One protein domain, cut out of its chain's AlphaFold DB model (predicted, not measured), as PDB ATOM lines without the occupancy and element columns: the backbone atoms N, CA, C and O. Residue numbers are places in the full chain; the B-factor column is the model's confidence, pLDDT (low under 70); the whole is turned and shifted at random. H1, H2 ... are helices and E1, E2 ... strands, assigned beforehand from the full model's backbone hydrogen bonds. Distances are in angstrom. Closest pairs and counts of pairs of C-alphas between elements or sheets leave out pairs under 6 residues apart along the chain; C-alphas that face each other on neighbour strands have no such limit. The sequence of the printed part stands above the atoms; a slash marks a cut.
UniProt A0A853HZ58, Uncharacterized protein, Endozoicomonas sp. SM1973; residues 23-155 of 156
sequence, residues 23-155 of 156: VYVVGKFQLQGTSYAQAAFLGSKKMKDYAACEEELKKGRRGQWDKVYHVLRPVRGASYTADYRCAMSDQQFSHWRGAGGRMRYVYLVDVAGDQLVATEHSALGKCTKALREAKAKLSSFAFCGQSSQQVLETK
ATOM      1  N   VAL A  23      99.150  61.624  80.268       95.50
ATOM      2  CA  VAL A  23      99.808  60.482  79.614       95.50
ATOM      3  C   VAL A  23      99.178  59.163  80.051       95.50
ATOM      4  O   VAL A  23      98.987  58.913  81.246       95.50
ATOM      5  N   TYR A  24      98.901  58.295  79.078       94.88
ATOM      6  CA  TYR A  24      98.229  57.017  79.271       94.88
ATOM      7  C   TYR A  24      98.899  55.879  78.500       94.88
ATOM      8  O   TYR A  24      99.283  56.031  77.342       94.88
ATOM      9  N   VAL A  25      98.918  54.691  79.110       94.06
ATOM     10  CA  VAL A  25      98.922  53.436  78.351       94.06
ATOM     11  C   VAL A  25      97.466  53.119  78.019       94.06
ATOM     12  O   VAL A  25      96.656  52.859  78.911       94.06
ATOM     13  N   VAL A  26      97.121  53.153  76.740       94.56
ATOM     14  CA  VAL A  26      95.795  52.822  76.220       94.56
ATOM     15  C   VAL A  26      95.749  51.333  75.922       94.56
ATOM     16  O   VAL A  26      96.509  50.845  75.090       94.56
ATOM     17  N   GLY A  27      94.874  50.606  76.611       91.69
ATOM     18  CA  GLY A  27      94.680  49.170  76.435       91.69
ATOM     19  C   GLY A  27      93.391  48.856  75.684       91.69
ATOM     20  O   GLY A  27      92.309  49.271  76.101       91.69
ATOM     21  N   LYS A  28      93.507  48.068  74.614       91.69
ATOM     22  CA  LYS A  28      92.403  47.417  73.907       91.69
ATOM     23  C   LYS A  28      92.410  45.935  74.257       91.69
ATOM     24  O   LYS A  28      93.283  45.196  73.808       91.69
ATOM     25  N   PHE A  29      91.420  45.487  75.019       86.50
ATOM     26  CA  PHE A  29      91.285  44.085  75.413       86.50
ATOM     27  C   PHE A  29      90.142  43.434  74.649       86.50
ATOM     28  O   PHE A  29      88.985  43.781  74.860       86.50
ATOM     29  N   GLN A  30      90.447  42.472  73.786       85.44
ATOM     30  CA  GLN A  30      89.438  41.671  73.101       85.44
ATOM     31  C   GLN A  30      89.270  40.346  73.841       85.44
ATOM     32  O   GLN A  30      90.230  39.585  73.979       85.44
ATOM     33  N   LEU A  31      88.052  40.057  74.298       75.25
ATOM     34  CA  LEU A  31      87.717  38.729  74.799       75.25
ATOM     35  C   LEU A  31      87.494  37.802  73.600       75.25
ATOM     36  O   LEU A  31      86.728  38.139  72.696       75.25
ATOM     37  N   GLN A  32      88.157  36.646  73.566       71.81
ATOM     38  CA  GLN A  32      87.927  35.687  72.488       71.81
ATOM     39  C   GLN A  32      86.467  35.216  72.506       71.81
ATOM     40  O   GLN A  32      85.903  34.949  73.564       71.81
ATOM     41  N   GLY A  33      85.850  35.148  71.326       67.69
ATOM     42  CA  GLY A  33      84.440  34.783  71.177       67.69
ATOM     43  C   GLY A  33      83.446  35.938  71.351       67.69
ATOM     44  O   GLY A  33      82.249  35.713  71.196       67.69
ATOM     45  N   THR A  34      83.898  37.172  71.615       70.12
ATOM     46  CA  THR A  34      83.029  38.361  71.583       70.12
ATOM     47  C   THR A  34      83.474  39.348  70.507       70.12
ATOM     48  O   THR A  34      84.653  39.458  70.171       70.12
ATOM     49  N   SER A  35      82.520  40.114  69.977       67.06
ATOM     50  CA  SER A  35      82.787  41.229  69.062       67.06
ATOM     51  C   SER A  35      83.195  42.514  69.788       67.06
ATOM     52  O   SER A  35      83.369  43.548  69.147       67.06
ATOM     53  N   TYR A  36      83.316  42.488  71.119       72.25
ATOM     54  CA  TYR A  36      83.441  43.691  71.935       72.25
ATOM     55  C   TYR A  36      84.810  43.778  72.599       72.25
ATOM     56  O   TYR A  36      85.260  42.841  73.260       72.25
ATOM     57  N   ALA A  37      85.443  44.938  72.450       88.50
ATOM     58  CA  ALA A  37      86.648  45.267  73.185       88.50
ATOM     59  C   ALA A  37      86.303  45.931  74.527       88.50
ATOM     60  O   ALA A  37      85.279  46.608  74.665       88.50
ATOM     61  N   GLN A  38      87.194  45.796  75.502       89.38
ATOM     62  CA  GLN A  38      87.279  46.711  76.632       89.38
ATOM     63  C   GLN A  38      88.369  47.748  76.354       89.38
ATOM     64  O   GLN A  38      89.416  47.421  75.791       89.38
ATOM     65  N   ALA A  39      88.109  48.988  76.749       92.19
ATOM     66  CA  ALA A  39      89.034  50.106  76.676       92.19
ATOM     67  C   ALA A  39      89.503  50.475  78.087       92.19
ATOM     68  O   ALA A  39      88.678  50.702  78.978       92.19
ATOM     69  N   ALA A  40      90.816  50.571  78.280       91.62
ATOM     70  CA  ALA A  40      91.412  51.071  79.513       91.62
ATOM     71  C   ALA A  40      92.389  52.214  79.224       91.62
ATOM     72  O   ALA A  40      93.152  52.158  78.263       91.62
ATOM     73  N   PHE A  41      92.382  53.221  80.092       94.06
ATOM     74  CA  PHE A  41      93.193  54.432  79.997       94.06
ATOM     75  C   PHE A  41      94.079  54.531  81.242       94.06
ATOM     76  O   PHE A  41      93.670  55.024  82.295       94.06
ATOM     77  N   LEU A  42      95.283  53.972  81.174       91.62
ATOM     78  CA  LEU A  42      96.090  53.677  82.358       91.62
ATOM     79  C   LEU A  42      97.093  54.795  82.606       91.62
ATOM     80  O   LEU A  42      98.130  54.859  81.953       91.62
ATOM     81  N   GLY A  43      96.765  55.687  83.535       90.38
ATOM     82  CA  GLY A  43      97.631  56.793  83.942       90.38
ATOM     83  C   GLY A  43      98.353  56.501  85.257       90.38
ATOM     84  O   GLY A  43      97.869  55.737  86.094       90.38
ATOM     85  N   SER A  44      99.504  57.138  85.472       86.19
ATOM     86  CA  SER A  44     100.244  57.055  86.735       86.19
ATOM     87  C   SER A  44     101.013  58.342  87.010       86.19
ATOM     88  O   SER A  44     101.609  58.915  86.108       86.19
ATOM     89  N   LYS A  45     101.103  58.758  88.281       84.31
ATOM     90  CA  LYS A  45     101.942  59.905  88.689       84.31
ATOM     91  C   LYS A  45     103.438  59.690  88.400       84.31
ATOM     92  O   LYS A  45     104.197  60.653  88.363       84.31
ATOM     93  N   LYS A  46     103.862  58.429  88.230       84.56
ATOM     94  CA  LYS A  46     105.232  58.037  87.853       84.56
ATOM     95  C   LYS A  46     105.457  58.015  86.331       84.56
ATOM     96  O   LYS A  46     106.565  57.733  85.889       84.56
ATOM     97  N   MET A  47     104.415  58.274  85.544       87.81
ATOM     98  CA  MET A  47     104.423  58.292  84.084       87.81
ATOM     99  C   MET A  47     103.969  59.682  83.632       87.81
ATOM    100  O   MET A  47     102.803  59.896  83.323       87.81
ATOM    101  N   LYS A  48     104.888  60.646  83.740       86.38
ATOM    102  CA  LYS A  48     104.595  62.073  83.538       86.38
ATOM    103  C   LYS A  48     104.680  62.509  82.080       86.38
ATOM    104  O   LYS A  48     104.029  63.471  81.707       86.38
ATOM    105  N   ASP A  49     105.465  61.797  81.280       92.88
ATOM    106  CA  ASP A  49     105.726  62.110  79.881       92.88
ATOM    107  C   ASP A  49     105.601  60.853  79.005       92.88
ATOM    108  O   ASP A  49     105.536  59.714  79.490       92.88
ATOM    109  N   TYR A  50     105.550  61.074  77.691       93.94
ATOM    110  CA  TYR A  50     105.406  60.014  76.697       93.94
ATOM    111  C   TYR A  50     106.566  59.002  76.744       93.94
ATOM    112  O   TYR A  50     106.348  57.799  76.598       93.94
ATOM    113  N   ALA A  51     107.796  59.451  77.019       94.19
ATOM    114  CA  ALA A  51     108.964  58.572  77.087       94.19
ATOM    115  C   ALA A  51     108.864  57.580  78.258       94.19
ATOM    116  O   ALA A  51     109.121  56.384  78.094       94.19
ATOM    117  N   ALA A  52     108.414  58.043  79.425       92.88
ATOM    118  CA  ALA A  52     108.150  57.209  80.590       92.88
ATOM    119  C   ALA A  52     107.020  56.197  80.341       92.88
ATOM    120  O   ALA A  52     107.031  55.127  80.961       92.88
ATOM    121  N   CYS A  53     106.068  56.528  79.459       94.31
ATOM    122  CA  CYS A  53     105.039  55.601  78.998       94.31
ATOM    123  C   CYS A  53     105.620  54.517  78.096       94.31
ATOM    124  O   CYS A  53     105.408  53.335  78.359       94.31
ATOM    125  N   GLU A  54     106.380  54.886  77.067       94.75
ATOM    126  CA  GLU A  54     106.982  53.916  76.144       94.75
ATOM    127  C   GLU A  54     107.917  52.945  76.875       94.75
ATOM    128  O   GLU A  54     107.932  51.742  76.604       94.75
ATOM    129  N   GLU A  55     108.659  53.441  77.868       92.94
ATOM    130  CA  GLU A  55     109.484  52.610  78.741       92.94
ATOM    131  C   GLU A  55     108.641  51.583  79.520       92.94
ATOM    132  O   GLU A  55     108.985  50.396  79.566       92.94
ATOM    133  N   GLU A  56     107.522  52.024  80.101       91.06
ATOM    134  CA  GLU A  56     106.580  51.157  80.816       91.06
ATOM    135  C   GLU A  56     105.956  50.125  79.876       91.06
ATOM    136  O   GLU A  56     105.922  48.940  80.200       91.06
ATOM    137  N   LEU A  57     105.526  50.539  78.685       90.25
ATOM    138  CA  LEU A  57     104.955  49.657  77.676       90.25
ATOM    139  C   LEU A  57     105.971  48.601  77.214       90.25
ATOM    140  O   LEU A  57     105.639  47.418  77.099       90.25
ATOM    141  N   LYS A  58     107.233  48.992  77.004       91.06
ATOM    142  CA  LYS A  58     108.328  48.076  76.653       91.06
ATOM    143  C   LYS A  58     108.583  47.043  77.752       91.06
ATOM    144  O   LYS A  58     108.794  45.870  77.441       91.06
ATOM    145  N   LYS A  59     108.565  47.453  79.024       88.94
ATOM    146  CA  LYS A  59     108.656  46.539  80.175       88.94
ATOM    147  C   LYS A  59     107.432  45.622  80.253       88.94
ATOM    148  O   LYS A  59     107.571  44.405  80.372       88.94
ATOM    149  N   GLY A  60     106.245  46.186  80.075       84.25
ATOM    150  CA  GLY A  60     104.968  45.491  80.095       84.25
ATOM    151  C   GLY A  60     104.822  44.397  79.040       84.25
ATOM    152  O   GLY A  60     104.338  43.306  79.342       84.25
ATOM    153  N   ARG A  61     105.336  44.623  77.824       82.94
ATOM    154  CA  ARG A  61     105.409  43.600  76.760       82.94
ATOM    155  C   ARG A  61     106.237  42.369  77.149       82.94
ATOM    156  O   ARG A  61     106.023  41.303  76.587       82.94
ATOM    157  N   ARG A  62     107.145  42.493  78.125       84.00
ATOM    158  CA  ARG A  62     107.906  41.377  78.719       84.00
ATOM    159  C   ARG A  62     107.249  40.805  79.983       84.00
ATOM    160  O   ARG A  62     107.878  40.032  80.696       84.00
ATOM    161  N   GLY A  63     106.025  41.225  80.303       78.88
ATOM    162  CA  GLY A  63     105.317  40.857  81.532       78.88
ATOM    163  C   GLY A  63     105.784  41.610  82.784       78.88
ATOM    164  O   GLY A  63     105.334  41.295  83.879       78.88
ATOM    165  N   GLN A  64     106.659  42.608  82.644       82.62
ATOM    166  CA  GLN A  64     107.309  43.313  83.757       82.62
ATOM    167  C   GLN A  64     106.674  44.687  84.005       82.62
ATOM    168  O   GLN A  64     107.375  45.692  84.073       82.62
ATOM    169  N   TRP A  65     105.345  44.754  84.079       80.94
ATOM    170  CA  TRP A  65     104.663  46.011  84.403       80.94
ATOM    171  C   TRP A  65     105.060  46.481  85.806       80.94
ATOM    172  O   TRP A  65     105.086  45.686  86.742       80.94
ATOM    173  N   ASP A  66     105.339  47.767  85.953       76.06
ATOM    174  CA  ASP A  66     105.828  48.373  87.195       76.06
ATOM    175  C   ASP A  66     104.905  49.529  87.600       76.06
ATOM    176  O   ASP A  66     104.320  49.554  88.687       76.06
ATOM    177  N   LYS A  67     104.651  50.451  86.667       71.38
ATOM    178  CA  LYS A  67     103.863  51.667  86.900       71.38
ATOM    179  C   LYS A  67     102.350  51.449  86.744       71.38
ATOM    180  O   LYS A  67     101.589  52.221  87.333       71.38
ATOM    181  N   VAL A  68     101.901  50.423  86.001       66.94
ATOM    182  CA  VAL A  68     100.463  50.154  85.718       66.94
ATOM    183  C   VAL A  68      99.992  48.719  86.038       66.94
ATOM    184  O   VAL A  68      98.927  48.291  85.599       66.94
ATOM    185  N   TYR A  69     100.739  47.974  86.861       60.44
ATOM    186  CA  TYR A  69     100.531  46.539  87.156       60.44
ATOM    187  C   TYR A  69      99.118  46.138  87.649       60.44
ATOM    188  O   TYR A  69      98.693  44.996  87.491       60.44
ATOM    189  N   HIS A  70      98.334  47.066  88.203       58.78
ATOM    190  CA  HIS A  70      96.994  46.796  88.751       58.78
ATOM    191  C   HIS A  70      95.919  46.452  87.695       58.78
ATOM    192  O   HIS A  70      94.779  46.150  88.047       58.78
ATOM    193  N   VAL A  71      96.264  46.490  86.405       56.94
ATOM    194  CA  VAL A  71      95.310  46.470  85.286       56.94
ATOM    195  C   VAL A  71      95.089  45.072  84.712       56.94
ATOM    196  O   VAL A  71      93.996  44.770  84.231       56.94
ATOM    197  N   LEU A  72      96.082  44.191  84.804       56.66
ATOM    198  CA  LEU A  72      96.087  42.894  84.125       56.66
ATOM    199  C   LEU A  72      95.677  41.758  85.043       56.66
ATOM    200  O   LEU A  72      96.384  40.763  85.175       56.66
ATOM    201  N   ARG A  73      94.515  41.888  85.685       55.28
ATOM    202  CA  ARG A  73      93.857  40.693  86.208       55.28
ATOM    203  C   ARG A  73      93.057  40.082  85.062       55.28
ATOM    204  O   ARG A  73      91.993  40.622  84.751       55.28
ATOM    205  N   PRO A  74      93.552  39.013  84.409       51.09
ATOM    206  CA  PRO A  74      92.757  38.308  83.422       51.09
ATOM    207  C   PRO A  74      91.438  37.877  84.056       51.09
ATOM    208  O   PRO A  74      91.397  37.468  85.222       51.09
ATOM    209  N   VAL A  75      90.352  37.966  83.291       52.88
ATOM    210  CA  VAL A  75      89.112  37.289  83.667       52.88
ATOM    211  C   VAL A  75      89.439  35.796  83.678       52.88
ATOM    212  O   VAL A  75      89.775  35.223  82.643       52.88
ATOM    213  N   ARG A  76      89.435  35.176  84.866       48.22
ATOM    214  CA  ARG A  76      89.737  33.746  85.010       48.22
ATOM    215  C   ARG A  76      88.790  32.943  84.114       48.22
ATOM    216  O   ARG A  76      87.583  33.141  84.181       48.22
ATOM    217  N   GLY A  77      89.348  32.042  83.304       52.41
ATOM    218  CA  GLY A  77      88.580  31.149  82.430       52.41
ATOM    219  C   GLY A  77      88.284  31.679  81.024       52.41
ATOM    220  O   GLY A  77      87.566  31.008  80.292       52.41
ATOM    221  N   ALA A  78      88.832  32.831  80.620       57.62
ATOM    222  CA  ALA A  78      88.673  33.339  79.259       57.62
ATOM    223  C   ALA A  78      90.007  33.766  78.632       57.62
ATOM    224  O   ALA A  78      90.813  34.468  79.247       57.62
ATOM    225  N   SER A  79      90.216  33.366  77.380       65.50
ATOM    226  CA  SER A  79      91.330  33.834  76.557       65.50
ATOM    227  C   SER A  79      91.066  35.266  76.090       65.50
ATOM    228  O   SER A  79      89.975  35.582  75.609       65.50
ATOM    229  N   TYR A  80      92.062  36.140  76.202       71.81
ATOM    230  CA  TYR A  80      91.978  37.526  75.746       71.81
ATOM    231  C   TYR A  80      93.216  37.891  74.932       71.81
ATOM    232  O   TYR A  80      94.319  37.423  75.209       71.81
ATOM    233  N   THR A  81      93.034  38.751  73.935       79.56
ATOM    234  CA  THR A  81      94.143  39.429  73.260       79.56
ATOM    235  C   THR A  81      94.162  40.878  73.709       79.56
ATOM    236  O   THR A  81      93.113  41.521  73.753       79.56
ATOM    237  N   ALA A  82      95.342  41.395  74.031       83.31
ATOM    238  CA  ALA A  82      95.508  42.781  74.431       83.31
ATOM    239  C   ALA A  82      96.453  43.497  73.468       83.31
ATOM    240  O   ALA A  82      97.544  43.000  73.194       83.31
ATOM    241  N   ASP A  83      96.026  44.656  72.977       89.50
ATOM    242  CA  ASP A  83      96.867  45.590  72.234       89.50
ATOM    243  C   ASP A  83      97.003  46.878  73.052       89.50
ATOM    244  O   ASP A  83      96.040  47.331  73.675       89.50
ATOM    245  N   TYR A  84      98.206  47.442  73.079       91.12
ATOM    246  CA  TYR A  84      98.540  48.587  73.915       91.12
ATOM    247  C   TYR A  84      99.289  49.644  73.120       91.12
ATOM    248  O   TYR A  84     100.223  49.329  72.373       91.12
ATOM    249  N   ARG A  85      98.941  50.905  73.367       95.06
ATOM    250  CA  ARG A  85      99.630  52.081  72.827       95.06
ATOM    251  C   ARG A  85      99.898  53.087  73.927       95.06
ATOM    252  O   ARG A  85      99.083  53.228  74.832       95.06
ATOM    253  N   CYS A  86     101.019  53.784  73.839       96.06
ATOM    254  CA  CYS A  86     101.198  55.007  74.602       96.06
ATOM    255  C   CYS A  86     100.523  56.158  73.879       96.06
ATOM    256  O   CYS A  86     100.546  56.217  72.651       96.06
ATOM    257  N   ALA A  87      99.889  57.035  74.647       97.00
ATOM    258  CA  ALA A  87      99.249  58.219  74.112       97.00
ATOM    259  C   ALA A  87      99.175  59.339  75.153       97.00
ATOM    260  O   ALA A  87      99.152  59.103  76.363       97.00
ATOM    261  N   MET A  88      99.099  60.558  74.649       96.81
ATOM    262  CA  MET A  88      98.796  61.787  75.356       96.81
ATOM    263  C   MET A  88      97.349  62.183  75.080       96.81
ATOM    264  O   MET A  88      96.827  61.921  74.004       96.81
ATOM    265  N   SER A  89      96.679  62.788  76.050       96.31
ATOM    266  CA  SER A  89      95.308  63.258  75.884       96.31
ATOM    267  C   SER A  89      95.062  64.510  76.701       96.31
ATOM    268  O   SER A  89      95.556  64.644  77.822       96.31
ATOM    269  N   ASP A  90      94.200  65.375  76.189       96.06
ATOM    270  CA  ASP A  90      93.615  66.464  76.967       96.06
ATOM    271  C   ASP A  90      92.525  65.964  77.923       96.06
ATOM    272  O   ASP A  90      92.127  66.673  78.848       96.06
ATOM    273  N   GLN A  91      92.053  64.728  77.738       96.50
ATOM    274  CA  GLN A  91      91.018  64.115  78.557       96.50
ATOM    275  C   GLN A  91      91.621  63.445  79.789       96.50
ATOM    276  O   GLN A  91      92.464  62.551  79.687       96.50
ATOM    277  N   GLN A  92      91.129  63.821  80.968       95.50
ATOM    278  CA  GLN A  92      91.433  63.108  82.197       95.50
ATOM    279  C   GLN A  92      90.441  61.966  82.399       95.50
ATOM    280  O   GLN A  92      89.247  62.201  82.568       95.50
ATOM    281  N   PHE A  93      90.924  60.730  82.464       95.00
ATOM    282  CA  PHE A  93      90.093  59.568  82.788       95.00
ATOM    283  C   PHE A  93      90.119  59.242  84.285       95.00
ATOM    284  O   PHE A  93      91.137  59.406  84.964       95.00
ATOM    285  N   SER A  94      88.998  58.739  84.806       93.50
ATOM    286  CA  SER A  94      88.899  58.248  86.183       93.50
ATOM    287  C   SER A  94      89.743  56.992  86.414       93.50
ATOM    288  O   SER A  94      90.289  56.416  85.481       93.50
ATOM    289  N   HIS A  95      89.892  56.550  87.664       88.44
ATOM    290  CA  HIS A  95      90.707  55.370  87.965       88.44
ATOM    291  C   HIS A  95      90.117  54.081  87.367       88.44
ATOM    292  O   HIS A  95      88.917  53.822  87.486       88.44
ATOM    293  N   TRP A  96      90.975  53.246  86.772       84.56
ATOM    294  CA  TRP A  96      90.594  51.942  86.228       84.56
ATOM    295  C   TRP A  96      90.192  50.970  87.341       84.56
ATOM    296  O   TRP A  96      90.950  50.734  88.277       84.56
ATOM    297  N   ARG A  97      89.007  50.361  87.227       76.62
ATOM    298  CA  ARG A  97      88.478  49.433  88.247       76.62
ATOM    299  C   ARG A  97      88.664  47.952  87.900       76.62
ATOM    300  O   ARG A  97      88.066  47.097  88.551       76.62
ATOM    301  N   GLY A  98      89.491  47.632  86.904       71.19
ATOM    302  CA  GLY A  98      89.711  46.248  86.478       71.19
ATOM    303  C   GLY A  98      88.574  45.680  85.629       71.19
ATOM    304  O   GLY A  98      87.482  46.242  85.563       71.19
ATOM    305  N   ALA A  99      88.815  44.505  85.041       62.34
ATOM    306  CA  ALA A  99      87.827  43.767  84.248       62.34
ATOM    307  C   ALA A  99      86.579  43.332  85.050       62.34
ATOM    308  O   ALA A  99      85.529  43.085  84.469       62.34
ATOM    309  N   GLY A 100      86.679  43.256  86.386       63.25
ATOM    310  CA  GLY A 100      85.547  42.997  87.288       63.25
ATOM    311  C   GLY A 100      84.738  44.247  87.662       63.25
ATOM    312  O   GLY A 100      83.710  44.139  88.330       63.25
ATOM    313  N   GLY A 101      85.191  45.439  87.261       72.00
ATOM    314  CA  GLY A 101      84.437  46.675  87.419       72.00
ATOM    315  C   GLY A 101      83.214  46.709  86.501       72.00
ATOM    316  O   GLY A 101      83.193  46.101  85.434       72.00
ATOM    317  N   ARG A 102      82.173  47.457  86.887       82.62
ATOM    318  CA  ARG A 102      81.015  47.671  86.003       82.62
ATOM    319  C   ARG A 102      81.450  48.484  84.776       82.62
ATOM    320  O   ARG A 102      81.774  49.661  84.915       82.62
ATOM    321  N   MET A 103      81.420  47.860  83.599       85.62
ATOM    322  CA  MET A 103      81.750  48.473  82.305       85.62
ATOM    323  C   MET A 103      80.580  49.327  81.804       85.62
ATOM    324  O   MET A 103      79.728  48.858  81.052       85.62
ATOM    325  N   ARG A 104      80.481  50.558  82.313       90.12
ATOM    326  CA  ARG A 104      79.321  51.440  82.096       90.12
ATOM    327  C   ARG A 104      79.464  52.356  80.889       90.12
ATOM    328  O   ARG A 104      78.449  52.735  80.316       90.12
ATOM    329  N   TYR A 105      80.690  52.706  80.527       95.06
ATOM    330  CA  TYR A 105      80.960  53.718  79.513       95.06
ATOM    331  C   TYR A 105      81.326  53.046  78.200       95.06
ATOM    332  O   TYR A 105      81.956  51.989  78.196       95.06
ATOM    333  N   VAL A 106      80.920  53.643  77.083       96.00
ATOM    334  CA  VAL A 106      81.245  53.151  75.744       96.00
ATOM    335  C   VAL A 106      81.965  54.258  75.002       96.00
ATOM    336  O   VAL A 106      81.400  55.330  74.813       96.00
ATOM    337  N   TYR A 107      83.183  53.978  74.550       97.44
ATOM    338  CA  TYR A 107      84.012  54.943  73.843       97.44
ATOM    339  C   TYR A 107      84.330  54.471  72.432       97.44
ATOM    340  O   TYR A 107      84.664  53.302  72.222       97.44
ATOM    341  N   LEU A 108      84.266  55.406  71.487       97.38
ATOM    342  CA  LEU A 108      85.080  55.361  70.283       97.38
ATOM    343  C   LEU A 108      86.453  55.910  70.668       97.38
ATOM    344  O   LEU A 108      86.586  57.099  70.952       97.38
ATOM    345  N   VAL A 109      87.434  55.022  70.734       97.75
ATOM    346  CA  VAL A 109      88.825  55.347  71.041       97.75
ATOM    347  C   VAL A 109      89.579  55.463  69.732       97.75
ATOM    348  O   VAL A 109      89.485  54.561  68.901       97.75
ATOM    349  N   ASP A 110      90.335  56.541  69.574       97.94
ATOM    350  CA  ASP A 110      91.274  56.731  68.478       97.94
ATOM    351  C   ASP A 110      92.620  57.207  69.030       97.94
ATOM    352  O   ASP A 110      92.665  58.115  69.861       97.94
ATOM    353  N   VAL A 111      93.708  56.572  68.587       97.81
ATOM    354  CA  VAL A 111      95.081  56.988  68.905       97.81
ATOM    355  C   VAL A 111      95.811  57.327  67.609       97.81
ATOM    356  O   VAL A 111      96.395  56.460  66.956       97.81
ATOM    357  N   ALA A 112      95.759  58.602  67.227       96.56
ATOM    358  CA  ALA A 112      96.384  59.119  66.018       96.56
ATOM    359  C   ALA A 112      97.798  59.627  66.330       96.56
ATOM    360  O   ALA A 112      97.976  60.679  66.941       96.56
ATOM    361  N   GLY A 113      98.816  58.867  65.917       94.06
ATOM    362  CA  GLY A 113     100.193  59.135  66.333       94.06
ATOM    363  C   GLY A 113     100.342  58.874  67.830       94.06
ATOM    364  O   GLY A 113     100.212  57.729  68.259       94.06
ATOM    365  N   ASP A 114     100.578  59.932  68.601       95.25
ATOM    366  CA  ASP A 114     100.625  59.911  70.063       95.25
ATOM    367  C   ASP A 114      99.388  60.539  70.720       95.25
ATOM    368  O   ASP A 114      99.321  60.576  71.943       95.25
ATOM    369  N   GLN A 115      98.396  61.008  69.955       97.06
ATOM    370  CA  GLN A 115      97.225  61.694  70.500       97.06
ATOM    371  C   GLN A 115      96.047  60.743  70.690       97.06
ATOM    372  O   GLN A 115      95.588  60.108  69.742       97.06
ATOM    373  N   LEU A 116      95.532  60.683  71.915       97.88
ATOM    374  CA  LEU A 116      94.343  59.938  72.305       97.88
ATOM    375  C   LEU A 116      93.126  60.857  72.350       97.88
ATOM    376  O   LEU A 116      93.075  61.813  73.131       97.88
ATOM    377  N   VAL A 117      92.092  60.442  71.623       97.62
ATOM    378  CA  VAL A 117      90.730  60.952  71.767       97.62
ATOM    379  C   VAL A 117      89.778  59.793  72.055       97.62
ATOM    380  O   VAL A 117      89.762  58.780  71.356       97.62
ATOM    381  N   ALA A 118      88.951  59.948  73.086       97.62
ATOM    382  CA  ALA A 118      87.865  59.044  73.432       97.62
ATOM    383  C   ALA A 118      86.527  59.789  73.363       97.62
ATOM    384  O   ALA A 118      86.226  60.653  74.188       97.62
ATOM    385  N   THR A 119      85.701  59.435  72.380       97.44
ATOM    386  CA  THR A 119      84.351  59.995  72.224       97.44
ATOM    387  C   THR A 119      83.324  59.060  72.844       97.44
ATOM    388  O   THR A 119      83.230  57.892  72.461       97.44
ATOM    389  N   GLU A 120      82.562  59.552  73.821       97.44
ATOM    390  CA  GLU A 120      81.545  58.747  74.498       97.44
ATOM    391  C   GLU A 120      80.311  58.519  73.618       97.44
ATOM    392  O   GLU A 120      79.832  59.414  72.922       97.44
ATOM    393  N   HIS A 121      79.750  57.318  73.698       97.50
ATOM    394  CA  HIS A 121      78.495  56.953  73.062       97.50
ATOM    395  C   HIS A 121      77.554  56.287  74.063       97.50
ATOM    396  O   HIS A 121      77.967  55.548  74.947       97.50
ATOM    397  N   SER A 122      76.245  56.458  73.863       95.56
ATOM    398  CA  SER A 122      75.246  55.880  74.772       95.56
ATOM    399  C   SER A 122      75.122  54.350  74.681       95.56
ATOM    400  O   SER A 122      74.428  53.748  75.491       95.56
ATOM    401  N   ALA A 123      75.680  53.723  73.638       94.19
ATOM    402  CA  ALA A 123      75.607  52.281  73.401       94.19
ATOM    403  C   ALA A 123      76.659  51.818  72.379       94.19
ATOM    404  O   ALA A 123      77.034  52.566  71.472       94.19
ATOM    405  N   LEU A 124      77.047  50.540  72.453       92.38
ATOM    406  CA  LEU A 124      77.998  49.909  71.524       92.38
ATOM    407  C   LEU A 124      77.547  49.966  70.058       92.38
ATOM    408  O   LEU A 124      78.362  50.240  69.180       92.38
ATOM    409  N   GLY A 125      76.253  49.781  69.779       94.38
ATOM    410  CA  GLY A 125      75.716  49.891  68.416       94.38
ATOM    411  C   GLY A 125      75.899  51.287  67.804       94.38
ATOM    412  O   GLY A 125      76.213  51.418  66.624       94.38
ATOM    413  N   LYS A 126      75.776  52.346  68.616       96.56
ATOM    414  CA  LYS A 126      76.014  53.724  68.155       96.56
ATOM    415  C   LYS A 126      77.496  53.993  67.925       96.56
ATOM    416  O   LYS A 126      77.843  54.593  66.914       96.56
ATOM    417  N   CYS A 127      78.353  53.502  68.819       96.56
ATOM    418  CA  CYS A 127      79.798  53.604  68.645       96.56
ATOM    419  C   CYS A 127      80.249  52.909  67.356       96.56
ATOM    420  O   CYS A 127      80.937  53.499  66.532       96.56
ATOM    421  N   THR A 128      79.837  51.657  67.147       94.94
ATOM    422  CA  THR A 128      80.250  50.868  65.971       94.94
ATOM    423  C   THR A 128      79.758  51.485  64.664       94.94
ATOM    424  O   THR A 128      80.498  51.496  63.679       94.94
ATOM    425  N   LYS A 129      78.552  52.069  64.663       96.19
ATOM    426  CA  LYS A 129      78.066  52.890  63.549       96.19
ATOM    427  C   LYS A 129      78.993  54.086  63.289       96.19
ATOM    428  O   LYS A 129      79.431  54.244  62.152       96.19
ATOM    429  N   ALA A 130      79.341  54.856  64.323       96.62
ATOM    430  CA  ALA A 130      80.236  56.011  64.206       96.62
ATOM    431  C   ALA A 130      81.641  55.621  63.712       96.62
ATOM    432  O   ALA A 130      82.157  56.235  62.783       96.62
ATOM    433  N   LEU A 131      82.225  54.546  64.254       95.81
ATOM    434  CA  LEU A 131      83.503  53.982  63.803       95.81
ATOM    435  C   LEU A 131      83.474  53.643  62.307       95.81
ATOM    436  O   LEU A 131      84.414  53.949  61.579       95.81
ATOM    437  N   ARG A 132      82.392  53.012  61.834       95.69
ATOM    438  CA  ARG A 132      82.233  52.648  60.420       95.69
ATOM    439  C   ARG A 132      82.119  53.882  59.524       95.69
ATOM    440  O   ARG A 132      82.726  53.902  58.459       95.69
ATOM    441  N   GLU A 133      81.353  54.883  59.945       96.81
ATOM    442  CA  GLU A 133      81.114  56.117  59.182       96.81
ATOM    443  C   GLU A 133      82.359  57.012  59.112       96.81
ATOM    444  O   GLU A 133      82.622  57.627  58.081       96.81
ATOM    445  N   ALA A 134      83.160  57.044  60.178       95.31
ATOM    446  CA  ALA A 134      84.373  57.851  60.258       95.31
ATOM    447  C   ALA A 134      85.654  57.096  59.861       95.31
ATOM    448  O   ALA A 134      86.730  57.686  59.899       95.31
ATOM    449  N   LYS A 135      85.569  55.823  59.443       92.50
ATOM    450  CA  LYS A 135      86.727  54.926  59.250       92.50
ATOM    451  C   LYS A 135      87.870  55.521  58.419       92.50
ATOM    452  O   LYS A 135      89.024  55.276  58.736       92.50
ATOM    453  N   ALA A 136      87.565  56.295  57.377       94.19
ATOM    454  CA  ALA A 136      88.577  56.909  56.509       94.19
ATOM    455  C   ALA A 136      89.363  58.061  57.171       94.19
ATOM    456  O   ALA A 136      90.398  58.463  56.652       94.19
ATOM    457  N   LYS A 137      88.855  58.614  58.278       94.88
ATOM    458  CA  LYS A 137      89.444  59.745  59.012       94.88
ATOM    459  C   LYS A 137      90.144  59.321  60.303       94.88
ATOM    460  O   LYS A 137      90.870  60.122  60.877       94.88
ATOM    461  N   LEU A 138      89.878  58.106  60.773       95.88
ATOM    462  CA  LEU A 138      90.396  57.584  62.031       95.88
ATOM    463  C   LEU A 138      91.747  56.896  61.825       95.88
ATOM    464  O   LEU A 138      92.068  56.441  60.723       95.88
ATOM    465  N   SER A 139      92.534  56.792  62.894       96.38
ATOM    466  CA  SER A 139      93.823  56.109  62.835       96.38
ATOM    467  C   SER A 139      93.684  54.585  62.699       96.38
ATOM    468  O   SER A 139      92.619  53.985  62.867       96.38
ATOM    469  N   SER A 140      94.819  53.921  62.462       93.94
ATOM    470  CA  SER A 140      94.905  52.453  62.510       93.94
ATOM    471  C   SER A 140      94.589  51.862  63.892       93.94
ATOM    472  O   SER A 140      94.232  50.686  63.982       93.94
ATOM    473  N   PHE A 141      94.681  52.662  64.960       95.25
ATOM    474  CA  PHE A 141      94.335  52.272  66.324       95.25
ATOM    475  C   PHE A 141      92.995  52.890  66.752       95.25
ATOM    476  O   PHE A 141      92.856  53.439  67.841       95.25
ATOM    477  N   ALA A 142      91.987  52.772  65.890       96.44
ATOM    478  CA  ALA A 142      90.622  53.172  66.199       96.44
ATOM    479  C   ALA A 142      89.734  51.964  66.519       96.44
ATOM    480  O   ALA A 142      89.715  50.968  65.786       96.44
ATOM    481  N   PHE A 143      88.980  52.024  67.619       95.38
ATOM    482  CA  PHE A 143      88.073  50.948  68.014       95.38
ATOM    483  C   PHE A 143      86.955  51.415  68.945       95.38
ATOM    484  O   PHE A 143      87.067  52.412  69.650       95.38
ATOM    485  N   CYS A 144      85.879  50.632  68.984       95.38
ATOM    486  CA  CYS A 144      84.840  50.771  69.995       95.38
ATOM    487  C   CYS A 144      85.112  49.840  71.166       95.38
ATOM    488  O   CYS A 144      85.311  48.641  70.961       95.38
ATOM    489  N   GLY A 145      85.074  50.376  72.383       92.88
ATOM    490  CA  GLY A 145      85.281  49.591  73.592       92.88
ATOM    491  C   GLY A 145      84.418  50.044  74.760       92.88
ATOM    492  O   GLY A 145      84.059  51.216  74.872       92.88
ATOM    493  N   GLN A 146      84.086  49.102  75.641       92.75
ATOM    494  CA  GLN A 146      83.478  49.425  76.930       92.75
ATOM    495  C   GLN A 146      84.555  49.712  77.973       92.75
ATOM    496  O   GLN A 146      85.602  49.072  77.973       92.75
ATOM    497  N   SER A 147      84.295  50.629  78.896       92.12
ATOM    498  CA  SER A 147      85.223  50.964  79.970       92.12
ATOM    499  C   SER A 147      84.524  51.069  81.319       92.12
ATOM    500  O   SER A 147      83.326  51.353  81.424       92.12
ATOM    501  N   SER A 148      85.306  50.856  82.374       91.69
ATOM    502  CA  SER A 148      84.930  51.195  83.747       91.69
ATOM    503  C   SER A 148      85.273  52.645  84.104       91.69
ATOM    504  O   SER A 148      84.860  53.127  85.160       91.69
ATOM    505  N   GLN A 149      86.027  53.326  83.237       92.81
ATOM    506  CA  GLN A 149      86.484  54.696  83.428       92.81
ATOM    507  C   GLN A 149      85.552  55.675  82.733       92.81
ATOM    508  O   GLN A 149      85.010  55.361  81.681       92.81
ATOM    509  N   GLN A 150      85.420  56.859  83.322       95.50
ATOM    510  CA  GLN A 150      84.715  57.994  82.734       95.50
ATOM    511  C   GLN A 150      85.698  59.121  82.452       95.50
ATOM    512  O   GLN A 150      86.710  59.234  83.154       95.50
ATOM    513  N   VAL A 151      85.373  59.982  81.494       96.06
ATOM    514  CA  VAL A 151      86.052  61.272  81.342       96.06
ATOM    515  C   VAL A 151      85.641  62.170  82.512       96.06
ATOM    516  O   VAL A 151      84.457  62.377  82.762       96.06
ATOM    517  N   LEU A 152      86.621  62.646  83.273       94.38
ATOM    518  CA  LEU A 152      86.443  63.563  84.399       94.38
ATOM    519  C   LEU A 152      86.533  65.019  83.948       94.38
ATOM    520  O   LEU A 152      85.752  65.854  84.392       94.38
ATOM    521  N   GLU A 153      87.491  65.301  83.073       91.50
ATOM    522  CA  GLU A 153      87.801  66.638  82.589       91.50
ATOM    523  C   GLU A 153      88.360  66.545  81.169       91.50
ATOM    524  O   GLU A 153      88.871  65.506  80.750       91.50
ATOM    525  N   THR A 154      88.252  67.628  80.409       91.00
ATOM    526  CA  THR A 154      88.964  67.809  79.145       91.00
ATOM    527  C   THR A 154      89.584  69.195  79.163       91.00
ATOM    528  O   THR A 154      88.858  70.181  79.312       91.00
ATOM    529  N   LYS A 155      90.911  69.263  79.044       86.50
ATOM    530  CA  LYS A 155      91.637  70.526  78.894       86.50
ATOM    531  C   LYS A 155      91.179  71.189  77.591       86.50
ATOM    532  O   LYS A 155      90.990  70.504  76.588       86.50
TER     533      LYS A 155
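Overview. This is residues 23 to 155 of the 156 residues of an uncharacterized protein of Endozoicomonas sp. SM1973 (UniProt A0A853HZ58). One strongly twisted sheet of six strands folds back on itself into two leaves, E3 E1 E2 and E5 E6, with E7 as the hinge, and E3 and E6 come together near Ser 89 and Leu 116. A helix packs on the outside of each leaf, H1 on E3 and E1, and H2 on E5 and E7, while E4 and E8 make a small separate pair. The printed part has 133 residues, with two named helices and eight named strands in the order E1 E2 H1 E3 E4 E5 E6 H2 E7 E8. The large sheet runs E3 E1 E2 E7 E5 E6 and is mixed; the class is mixed, helices and strands. The whole is compact, with a radius of gyration of the C-alphas of 14.0 A and spans of 38 by 37 by 25 A.

Arrangement. E1, residues 23 to 31, and E2, residues 37 to 42, form an antiparallel hairpin, with N 27 and O 40 at 2.8 A. H1, residues 50 to 60, is on the sheet at a height of 8.9 A. It lies over E1 and E3, residues 80 to 89, and runs along the strands, at 6 degrees to E3 on the local plane; the C-alphas of Cys 53 and Cys 86 are its closest to E3, 5.9 A apart. E3 and E1 are antiparallel, with N 26 and O 85 at 2.7 A. E4, residues 91 to 93, and E8, residues 151 to 154, are antiparallel, with N 92 and O 153 at 2.8 A. E5, residues 105 to 112, and E6, residues 115 to 121, form a hairpin, with N 110 and O 117 at 2.9 A. The closest C-alphas of E3 and E6, those of Ser 89 and Leu 116, are 5.0 A apart. H2, residues 124 to 134, is on the sheet at a height of 8.8 A, over E5, and runs along the strands; its closest C-alpha pair with E5 is Leu 108 and Cys 127, 5.8 A. E7, residues 142 to 147, is antiparallel to E5, with N 109 and O 143 at 2.8 A. E2 and E7 meet only at a point, where C-alphas 37 and 145 face each other at 4.6 A. H1 and H2 are apart, and in both every O i to N i+4 pair is within hydrogen-bond range.

Along the chain. E1 begins at C-alpha 23, (99.808, 60.482, 79.614), and is 25.3 A long. E3, 25.9 A long, bends by 60 degrees at residue 86. E5 is 21.2 A long and E6 19.5 A. H2 begins at C-alpha 124, (77.998, 49.909, 71.524), and E8 ends at C-alpha 154, (88.964, 67.809, 79.145).

Size, cuts and confidence. The two C-alphas farthest apart, those of Gly 77 and Lys 155, are 39.7 A from each other. The printed part has no cut. The links H1 to E3, residues 61 to 79, and E4 to E5 are long. The mean pLDDT of the printed part is 87.0; it is under 70 at residues 33, 35, 68 to 79 and 99 to 100.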